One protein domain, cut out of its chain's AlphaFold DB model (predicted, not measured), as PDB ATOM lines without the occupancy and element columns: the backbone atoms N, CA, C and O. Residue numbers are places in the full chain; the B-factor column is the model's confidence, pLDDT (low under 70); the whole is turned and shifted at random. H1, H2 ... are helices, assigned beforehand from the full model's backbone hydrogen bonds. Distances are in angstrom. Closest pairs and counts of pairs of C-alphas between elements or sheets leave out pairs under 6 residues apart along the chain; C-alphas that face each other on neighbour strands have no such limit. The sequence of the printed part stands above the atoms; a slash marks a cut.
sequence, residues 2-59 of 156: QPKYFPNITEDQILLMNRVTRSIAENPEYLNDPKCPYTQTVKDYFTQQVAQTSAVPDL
ATOM      1  N   GLN A   2     -78.554  -5.967 -25.420       56.28
ATOM      2  CA  GLN A   2     -77.963  -5.638 -26.720       56.28
ATOM      3  C   GLN A   2     -76.904  -6.696 -27.082       56.28
ATOM      4  O   GLN A   2     -76.181  -7.144 -26.184       56.28
ATOM      5  N   PRO A   3     -76.831  -7.135 -28.349       57.44
ATOM      6  CA  PRO A   3     -75.814  -8.081 -28.784       57.44
ATOM      7  C   PRO A   3     -74.424  -7.462 -28.602       57.44
ATOM      8  O   PRO A   3     -74.182  -6.322 -28.999       57.44
ATOM      9  N   LYS A   4     -73.515  -8.208 -27.967       72.31
ATOM     10  CA  LYS A   4     -72.120  -7.793 -27.791       72.31
ATOM     11  C   LYS A   4     -71.414  -7.882 -29.140       72.31
ATOM     12  O   LYS A   4     -71.370  -8.955 -29.737       72.31
ATOM     13  N   TYR A   5     -70.882  -6.761 -29.613       75.00
ATOM     14  CA  TYR A   5     -69.999  -6.730 -30.772       75.00
ATOM     15  C   TYR A   5     -68.573  -7.061 -30.327       75.00
ATOM     16  O   TYR A   5     -68.062  -6.447 -29.390       75.00
ATOM     17  N   PHE A   6     -67.949  -8.023 -31.002       72.94
ATOM     18  CA  PHE A   6     -66.551  -8.381 -30.800       72.94
ATOM     19  C   PHE A   6     -65.773  -7.970 -32.055       72.94
ATOM     20  O   PHE A   6     -66.071  -8.492 -33.133       72.94
ATOM     21  N   PRO A   7     -64.829  -7.020 -31.958       75.19
ATOM     22  CA  PRO A   7     -63.990  -6.664 -33.092       75.19
ATOM     23  C   PRO A   7     -63.114  -7.857 -33.482       75.19
ATOM     24  O   PRO A   7     -62.655  -8.611 -32.625       75.19
ATOM     25  N   ASN A   8     -62.884  -8.025 -34.783       72.25
ATOM     26  CA  ASN A   8     -61.954  -9.031 -35.275       72.25
ATOM     27  C   ASN A   8     -60.522  -8.543 -35.020       72.25
ATOM     28  O   ASN A   8     -60.088  -7.582 -35.653       72.25
ATOM     29  N   ILE A   9     -59.829  -9.185 -34.081       74.19
ATOM     30  CA  ILE A   9     -58.432  -8.906 -33.749       74.19
ATOM     31  C   ILE A   9     -57.602 -10.060 -34.307       74.19
ATOM     32  O   ILE A   9     -57.827 -11.212 -33.938       74.19
ATOM     33  N   THR A  10     -56.675  -9.761 -35.214       67.50
ATOM     34  CA  THR A  10     -55.807 -10.778 -35.824       67.50
ATOM     35  C   THR A  10     -54.530 -10.986 -35.010       67.50
ATOM     36  O   THR A  10     -54.069 -10.076 -34.323       67.50
ATOM     37  N   GLU A  11     -53.915 -12.167 -35.118       58.88
ATOM     38  CA  GLU A  11     -52.642 -12.484 -34.442       58.88
ATOM     39  C   GLU A  11     -51.532 -11.474 -34.792       58.88
ATOM     40  O   GLU A  11     -50.807 -11.019 -33.908       58.88
ATOM     41  N   ASP A  12     -51.472 -11.021 -36.049       58.03
ATOM     42  CA  ASP A  12     -50.539  -9.983 -36.514       58.03
ATOM     43  C   ASP A  12     -50.697  -8.647 -35.769       58.03
ATOM     44  O   ASP A  12     -49.714  -7.956 -35.490       58.03
ATOM     45  N   GLN A  13     -51.931  -8.267 -35.425       72.12
ATOM     46  CA  GLN A  13     -52.197  -7.038 -34.677       72.12
ATOM     47  C   GLN A  13     -51.710  -7.161 -33.231       72.12
ATOM     48  O   GLN A  13     -51.124  -6.222 -32.698       72.12
ATOM     49  N   ILE A  14     -51.882  -8.337 -32.623       72.44
ATOM     50  CA  ILE A  14     -51.390  -8.625 -31.271       72.44
ATOM     51  C   ILE A  14     -49.851  -8.624 -31.264       72.44
ATOM     52  O   ILE A  14     -49.240  -8.040 -30.369       72.44
ATOM     53  N   LEU A  15     -49.213  -9.200 -32.291       60.81
ATOM     54  CA  LEU A  15     -47.754  -9.202 -32.474       60.81
ATOM     55  C   LEU A  15     -47.171  -7.786 -32.505       60.81
ATOM     56  O   LEU A  15     -46.187  -7.494 -31.819       60.81
ATOM     57  N   LEU A  16     -47.792  -6.896 -33.280       70.94
ATOM     58  CA  LEU A  16     -47.382  -5.496 -33.376       70.94
ATOM     59  C   LEU A  16     -47.510  -4.777 -32.029       70.94
ATOM     60  O   LEU A  16     -46.580  -4.086 -31.615       70.94
ATOM     61  N   MET A  17     -48.626  -4.975 -31.324       80.12
ATOM     62  CA  MET A  17     -48.857  -4.365 -30.011       80.12
ATOM     63  C   MET A  17     -47.842  -4.852 -28.967       80.12
ATOM     64  O   MET A  17     -47.310  -4.041 -28.206       80.12
ATOM     65  N   ASN A  18     -47.507  -6.144 -28.964       74.50
ATOM     66  CA  ASN A  18     -46.512  -6.696 -28.043       74.50
ATOM     67  C   ASN A  18     -45.100  -6.193 -28.324       74.50
ATOM     68  O   ASN A  18     -44.393  -5.832 -27.383       74.50
ATOM     69  N   ARG A  19     -44.705  -6.076 -29.598       73.88
ATOM     70  CA  ARG A  19     -43.405  -5.493 -29.960       73.88
ATOM     71  C   ARG A  19     -43.262  -4.071 -29.425       73.88
ATOM     72  O   ARG A  19     -42.246  -3.762 -28.815       73.88
ATOM     73  N   VAL A  20     -44.277  -3.227 -29.620       80.69
ATOM     74  CA  VAL A  20     -44.257  -1.840 -29.130       80.69
ATOM     75  C   VAL A  20     -44.172  -1.800 -27.607       80.69
ATOM     76  O   VAL A  20     -43.342  -1.086 -27.055       80.69
ATOM     77  N   THR A  21     -44.978  -2.616 -26.926       80.94
ATOM     78  CA  THR A  21     -44.975  -2.695 -25.457       80.94
ATOM     79  C   THR A  21     -43.600  -3.116 -24.918       80.94
ATOM     80  O   THR A  21     -43.122  -2.558 -23.932       80.94
ATOM     81  N   ARG A  22     -42.920  -4.043 -25.603       74.19
ATOM     82  CA  ARG A  22     -41.564  -4.492 -25.264       74.19
ATOM     83  C   ARG A  22     -40.510  -3.412 -25.496       74.19
ATOM     84  O   ARG A  22     -39.701  -3.169 -24.609       74.19
ATOM     85  N   SER A  23     -40.556  -2.712 -26.629       78.31
ATOM     86  CA  SER A  23     -39.626  -1.611 -26.902       78.31
ATOM     87  C   SER A  23     -39.719  -0.486 -25.864       78.31
ATOM     88  O   SER A  23     -38.711   0.145 -25.566       78.31
ATOM     89  N   ILE A  24     -40.895  -0.277 -25.260       84.25
ATOM     90  CA  ILE A  24     -41.081   0.666 -24.145       84.25
ATOM     91  C   ILE A  24     -40.457   0.140 -22.845       84.25
ATOM     92  O   ILE A  24     -39.874   0.913 -22.089       84.25
ATOM     93  N   ALA A  25     -40.581  -1.161 -22.571       77.19
ATOM     94  CA  ALA A  25     -39.981  -1.782 -21.390       77.19
ATOM     95  C   ALA A  25     -38.442  -1.801 -21.459       77.19
ATOM     96  O   ALA A  25     -37.780  -1.589 -20.448       77.19
ATOM     97  N   GLU A  26     -37.881  -2.036 -22.647       76.25
ATOM     98  CA  GLU A  26     -36.434  -2.045 -22.896       76.25
ATOM     99  C   GLU A  26     -35.846  -0.628 -22.960       76.25
ATOM    100  O   GLU A  26     -34.728  -0.398 -22.498       76.25
ATOM    101  N   ASN A  27     -36.601   0.337 -23.496       81.12
ATOM    102  CA  ASN A  27     -36.212   1.740 -23.566       81.12
ATOM    103  C   ASN A  27     -37.375   2.660 -23.135       81.12
ATOM    104  O   ASN A  27     -38.271   2.942 -23.938       81.12
ATOM    105  N   PRO A  28     -37.337   3.214 -21.910       79.12
ATOM    106  CA  PRO A  28     -38.373   4.121 -21.415       79.12
ATOM    107  C   PRO A  28     -38.585   5.389 -22.261       79.12
ATOM    108  O   PRO A  28     -39.664   5.979 -22.213       79.12
ATOM    109  N   GLU A  29     -37.595   5.815 -23.054       84.44
ATOM    110  CA  GLU A  29     -37.710   6.978 -23.946       84.44
ATOM    111  C   GLU A  29     -38.233   6.632 -25.349       84.44
ATOM    112  O   GLU A  29     -38.424   7.528 -26.168       84.44
ATOM    113  N   TYR A  30     -38.547   5.362 -25.629       85.88
ATOM    114  CA  TYR A  30     -38.971   4.883 -26.952       85.88
ATOM    115  C   TYR A  30     -40.126   5.689 -27.576       85.88
ATOM    116  O   TYR A  30     -40.108   6.004 -28.764       85.88
ATOM    117  N   LEU A  31     -41.132   6.076 -26.779       87.75
ATOM    118  CA  LEU A  31     -42.275   6.877 -27.255       87.75
ATOM    119  C   LEU A  31     -41.969   8.379 -27.383       87.75
ATOM    120  O   LEU A  31     -42.710   9.107 -28.056       87.75
ATOM    121  N   ASN A  32     -40.896   8.839 -26.740       85.50
ATOM    122  CA  ASN A  32     -40.463  10.235 -26.714       85.50
ATOM    123  C   ASN A  32     -39.405  10.545 -27.780       85.50
ATOM    124  O   ASN A  32     -39.033  11.708 -27.933       85.50
ATOM    125  N   ASP A  33     -38.961   9.540 -28.542       87.25
ATOM    126  CA  ASP A  33     -38.037   9.739 -29.653       87.25
ATOM    127  C   ASP A  33     -38.615  10.761 -30.662       87.25
ATOM    128  O   ASP A  33     -39.770  10.613 -31.094       87.25
ATOM    129  N   PRO A  34     -37.843  11.790 -31.072       83.81
ATOM    130  CA  PRO A  34     -38.266  12.782 -32.062       83.81
ATOM    131  C   PRO A  34     -38.741  12.192 -33.399       83.81
ATOM    132  O   PRO A  34     -39.481  12.849 -34.130       83.81
ATOM    133  N   LYS A  35     -38.320  10.970 -33.737       84.38
ATOM    134  CA  LYS A  35     -38.687  10.243 -34.960       84.38
ATOM    135  C   LYS A  35     -39.871   9.293 -34.774       84.38
ATOM    136  O   LYS A  35     -40.266   8.637 -35.736       84.38
ATOM    137  N   CYS A  36     -40.445   9.196 -33.573       83.81
ATOM    138  CA  CYS A  36     -41.581   8.321 -33.301       83.81
ATOM    139  C   CYS A  36     -42.806   8.743 -34.146       83.81
ATOM    140  O   CYS A  36     -43.328   9.843 -33.950       83.81
ATOM    141  N   PRO A  37     -43.317   7.882 -35.052       85.50
ATOM    142  CA  PRO A  37     -44.405   8.236 -35.968       85.50
ATOM    143  C   PRO A  37     -45.797   8.158 -35.319       85.50
ATOM    144  O   PRO A  37     -46.807   8.397 -35.982       85.50
ATOM    145  N   TYR A  38     -45.882   7.769 -34.044       87.00
ATOM    146  CA  TYR A  38     -47.151   7.562 -33.354       87.00
ATOM    147  C   TYR A  38     -47.823   8.882 -32.990       87.00
ATOM    148  O   TYR A  38     -47.191   9.828 -32.521       87.00
ATOM    149  N   THR A  39     -49.143   8.921 -33.161       88.75
ATOM    150  CA  THR A  39     -49.964  10.037 -32.693       88.75
ATOM    151  C   THR A  39     -50.019  10.055 -31.169       88.75
ATOM    152  O   THR A  39     -49.813   9.027 -30.518       88.75
ATOM    153  N   GLN A  40     -50.356  11.206 -30.582       84.06
ATOM    154  CA  GLN A  40     -50.440  11.336 -29.125       84.06
ATOM    155  C   GLN A  40     -51.410  10.317 -28.503       84.06
ATOM    156  O   GLN A  40     -51.075   9.685 -27.512       84.06
ATOM    157  N   THR A  41     -52.547  10.052 -29.154       83.56
ATOM    158  CA  THR A  41     -53.524   9.041 -28.718       83.56
ATOM    159  C   THR A  41     -52.921   7.638 -28.607       83.56
ATOM    160  O   THR A  41     -53.238   6.899 -27.680       83.56
ATOM    161  N   VAL A  42     -52.051   7.261 -29.548       83.44
ATOM    162  CA  VAL A  42     -51.388   5.950 -29.545       83.44
ATOM    163  C   VAL A  42     -50.313   5.897 -28.460       83.44
ATOM    164  O   VAL A  42     -50.198   4.886 -27.771       83.44
ATOM    165  N   LYS A  43     -49.565   6.990 -28.262       87.25
ATOM    166  CA  LYS A  43     -48.580   7.096 -27.176       87.25
ATOM    167  C   LYS A  43     -49.251   6.941 -25.812       87.25
ATOM    168  O   LYS A  43     -48.845   6.079 -25.041       87.25
ATOM    169  N   ASP A  44     -50.327   7.688 -25.570       84.94
ATOM    170  CA  ASP A  44     -51.073   7.657 -24.309       84.94
ATOM    171  C   ASP A  44     -51.641   6.257 -24.021       84.94
ATOM    172  O   ASP A  44     -51.552   5.773 -22.891       84.94
ATOM    173  N   TYR A  45     -52.156   5.574 -25.054       84.56
ATOM    174  CA  TYR A  45     -52.645   4.197 -24.952       84.56
ATOM    175  C   TYR A  45     -51.556   3.237 -24.446       84.56
ATOM    176  O   TYR A  45     -51.764   2.530 -23.458       84.56
ATOM    177  N   PHE A  46     -50.377   3.242 -25.073       85.19
ATOM    178  CA  PHE A  46     -49.285   2.349 -24.676       85.19
ATOM    179  C   PHE A  46     -48.670   2.734 -23.326       85.19
ATOM    180  O   PHE A  46     -48.367   1.850 -22.526       85.19
ATOM    181  N   THR A  47     -48.540   4.028 -23.017       84.00
ATOM    182  CA  THR A  47     -48.072   4.489 -21.701       84.00
ATOM    183  C   THR A  47     -48.998   4.013 -20.582       84.00
ATOM    184  O   THR A  47     -48.529   3.519 -19.556       84.00
ATOM    185  N   GLN A  48     -50.316   4.103 -20.781       82.00
ATOM    186  CA  GLN A  48     -51.298   3.634 -19.806       82.00
ATOM    187  C   GLN A  48     -51.274   2.108 -19.654       82.00
ATOM    188  O   GLN A  48     -51.394   1.603 -18.537       82.00
ATOM    189  N   GLN A  49     -51.084   1.376 -20.754       76.50
ATOM    190  CA  GLN A  49     -51.019  -0.084 -20.750       76.50
ATOM    191  C   GLN A  49     -49.767  -0.591 -20.013       76.50
ATOM    192  O   GLN A  49     -49.864  -1.481 -19.170       76.50
ATOM    193  N   VAL A  50     -48.601   0.017 -20.244       73.50
ATOM    194  CA  VAL A  50     -47.352  -0.350 -19.551       73.50
ATOM    195  C   VAL A  50     -47.421  -0.008 -18.058       73.50
ATOM    196  O   VAL A  50     -47.011  -0.814 -17.228       73.50
ATOM    197  N   ALA A  51     -48.026   1.125 -17.686       71.25
ATOM    198  CA  ALA A  51     -48.195   1.514 -16.281       71.25
ATOM    199  C   ALA A  51     -49.092   0.553 -15.473       71.25
ATOM    200  O   ALA A  51     -48.960   0.464 -14.253       71.25
ATOM    201  N   GLN A  52     -50.004  -0.165 -16.137       65.62
ATOM    202  CA  GLN A  52     -50.904  -1.135 -15.503       65.62
ATOM    203  C   GLN A  52     -50.328  -2.556 -15.436       65.62
ATOM    204  O   GLN A  52     -50.879  -3.399 -14.728       65.62
ATOM    205  N   THR A  53     -49.224  -2.836 -16.135       55.94
ATOM    206  CA  THR A  53     -48.719  -4.201 -16.318       55.94
ATOM    207  C   THR A  53     -47.317  -4.330 -15.720       55.94
ATOM    208  O   THR A  53     -46.340  -3.884 -16.306       55.94
ATOM    209  N   SER A  54     -47.190  -4.946 -14.536       53.78
ATOM    210  CA  SER A  54     -45.898  -5.079 -13.826       53.78
ATOM    211  C   SER A  54     -44.925  -6.099 -14.438       53.78
ATOM    212  O   SER A  54     -43.775  -6.178 -14.019       53.78
ATOM    213  N   ALA A  55     -45.367  -6.871 -15.422       52.12
ATOM    214  CA  ALA A  55     -44.535  -7.708 -16.272       52.12
ATOM    215  C   ALA A  55     -45.348  -7.954 -17.538       52.12
ATOM    216  O   ALA A  55     -46.436  -8.516 -17.445       52.12
ATOM    217  N   VAL A  56     -44.875  -7.486 -18.690       50.25
ATOM    218  CA  VAL A  56     -45.494  -7.814 -19.978       50.25
ATOM    219  C   VAL A  56     -45.181  -9.291 -20.222       50.25
ATOM    220  O   VAL A  56     -44.008  -9.610 -20.418       50.25
ATOM    221  N   PRO A  57     -46.161 -10.211 -20.147       46.66
ATOM    222  CA  PRO A  57     -45.917 -11.592 -20.519       46.66
ATOM    223  C   PRO A  57     -45.637 -11.578 -22.014       46.66
ATOM    224  O   PRO A  57     -46.439 -11.054 -22.792       46.66
ATOM    225  N   ASP A  58     -44.485 -12.098 -22.411       49.91
ATOM    226  CA  ASP A  58     -44.156 -12.180 -23.816       49.91
ATOM    227  C   ASP A  58     -45.012 -13.274 -24.466       49.91
ATOM    228  O   ASP A  58     -44.697 -14.458 -24.435       49.91
ATOM    229  N   LEU A  59     -46.138 -12.855 -25.040       44.69
ATOM    230  CA  LEU A  59     -47.066 -13.726 -25.761       44.69
ATOM    231  C   LEU A  59     -46.427 -14.343 -27.023       44.69
ATOM    232  O   LEU A  59     -47.030 -15.230 -27.617       44.69
TER     233      LEU A  59
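Overview. This is residues 2 to 59 of the 156 residues of an uncharacterized protein of Rhizobium sp. Leaf383 (UniProt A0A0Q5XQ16). Two helices, H1 and H2, are set crosswise and packed on each other through part of their lengths, joined by a wide loop of residues 27 to 39, while residues 2 to 13, the first printed stretch and the beginning of H1, stick out as a long arm. After H2, residues 53 to 59 curve back toward H1. The printed part has 58 residues with two named helices, H1 then H2, and no named strand; its class is all helix. It is loose, with a radius of gyration of the C-alphas of 13.2 A, and elongated, spanning 42 by 25 by 21 A, with the arm making much of the length.

Along the chain. H1, the longest helix, holds residues 11 to 26 and measures 22.5 A from C-alpha 11 at (-52.642, -12.484, -34.442) to C-alpha 26 at (-36.434, -2.045, -22.896). H2 holds residues 40 to 52 and measures 18.5 A, ending with C-alpha 52 at (-50.904, -1.135, -15.503).

Arrangement. H1 touches H2 with its residues 20 to 25 alone, and H2 touches H1 with its residues 46 to 50 alone. The closest C-alphas of the two are those of Thr 21 and Phe 46, 6.7 A apart. Their lines stand about perpendicular, at 74 degrees, and their centres are 12.1 A apart. In H1 and H2 every O i to N i+4 pair is within hydrogen-bond range.

Size, cuts and confidence. The two C-alphas farthest apart are those of Gln 2 and Pro 34, at 44.1 A. Residues 2 to 13, of which 11 to 13 belong to H1, stand free, as do residues 33 to 38; the body without them spans 25 by 18 by 17 A. The link from H1 to H2, 13 residues, is long. The printed part has no cut. Its mean pLDDT is 74.1, and residues 2 to 3, 10 to 12, 15 and 52 to 59 are under 70.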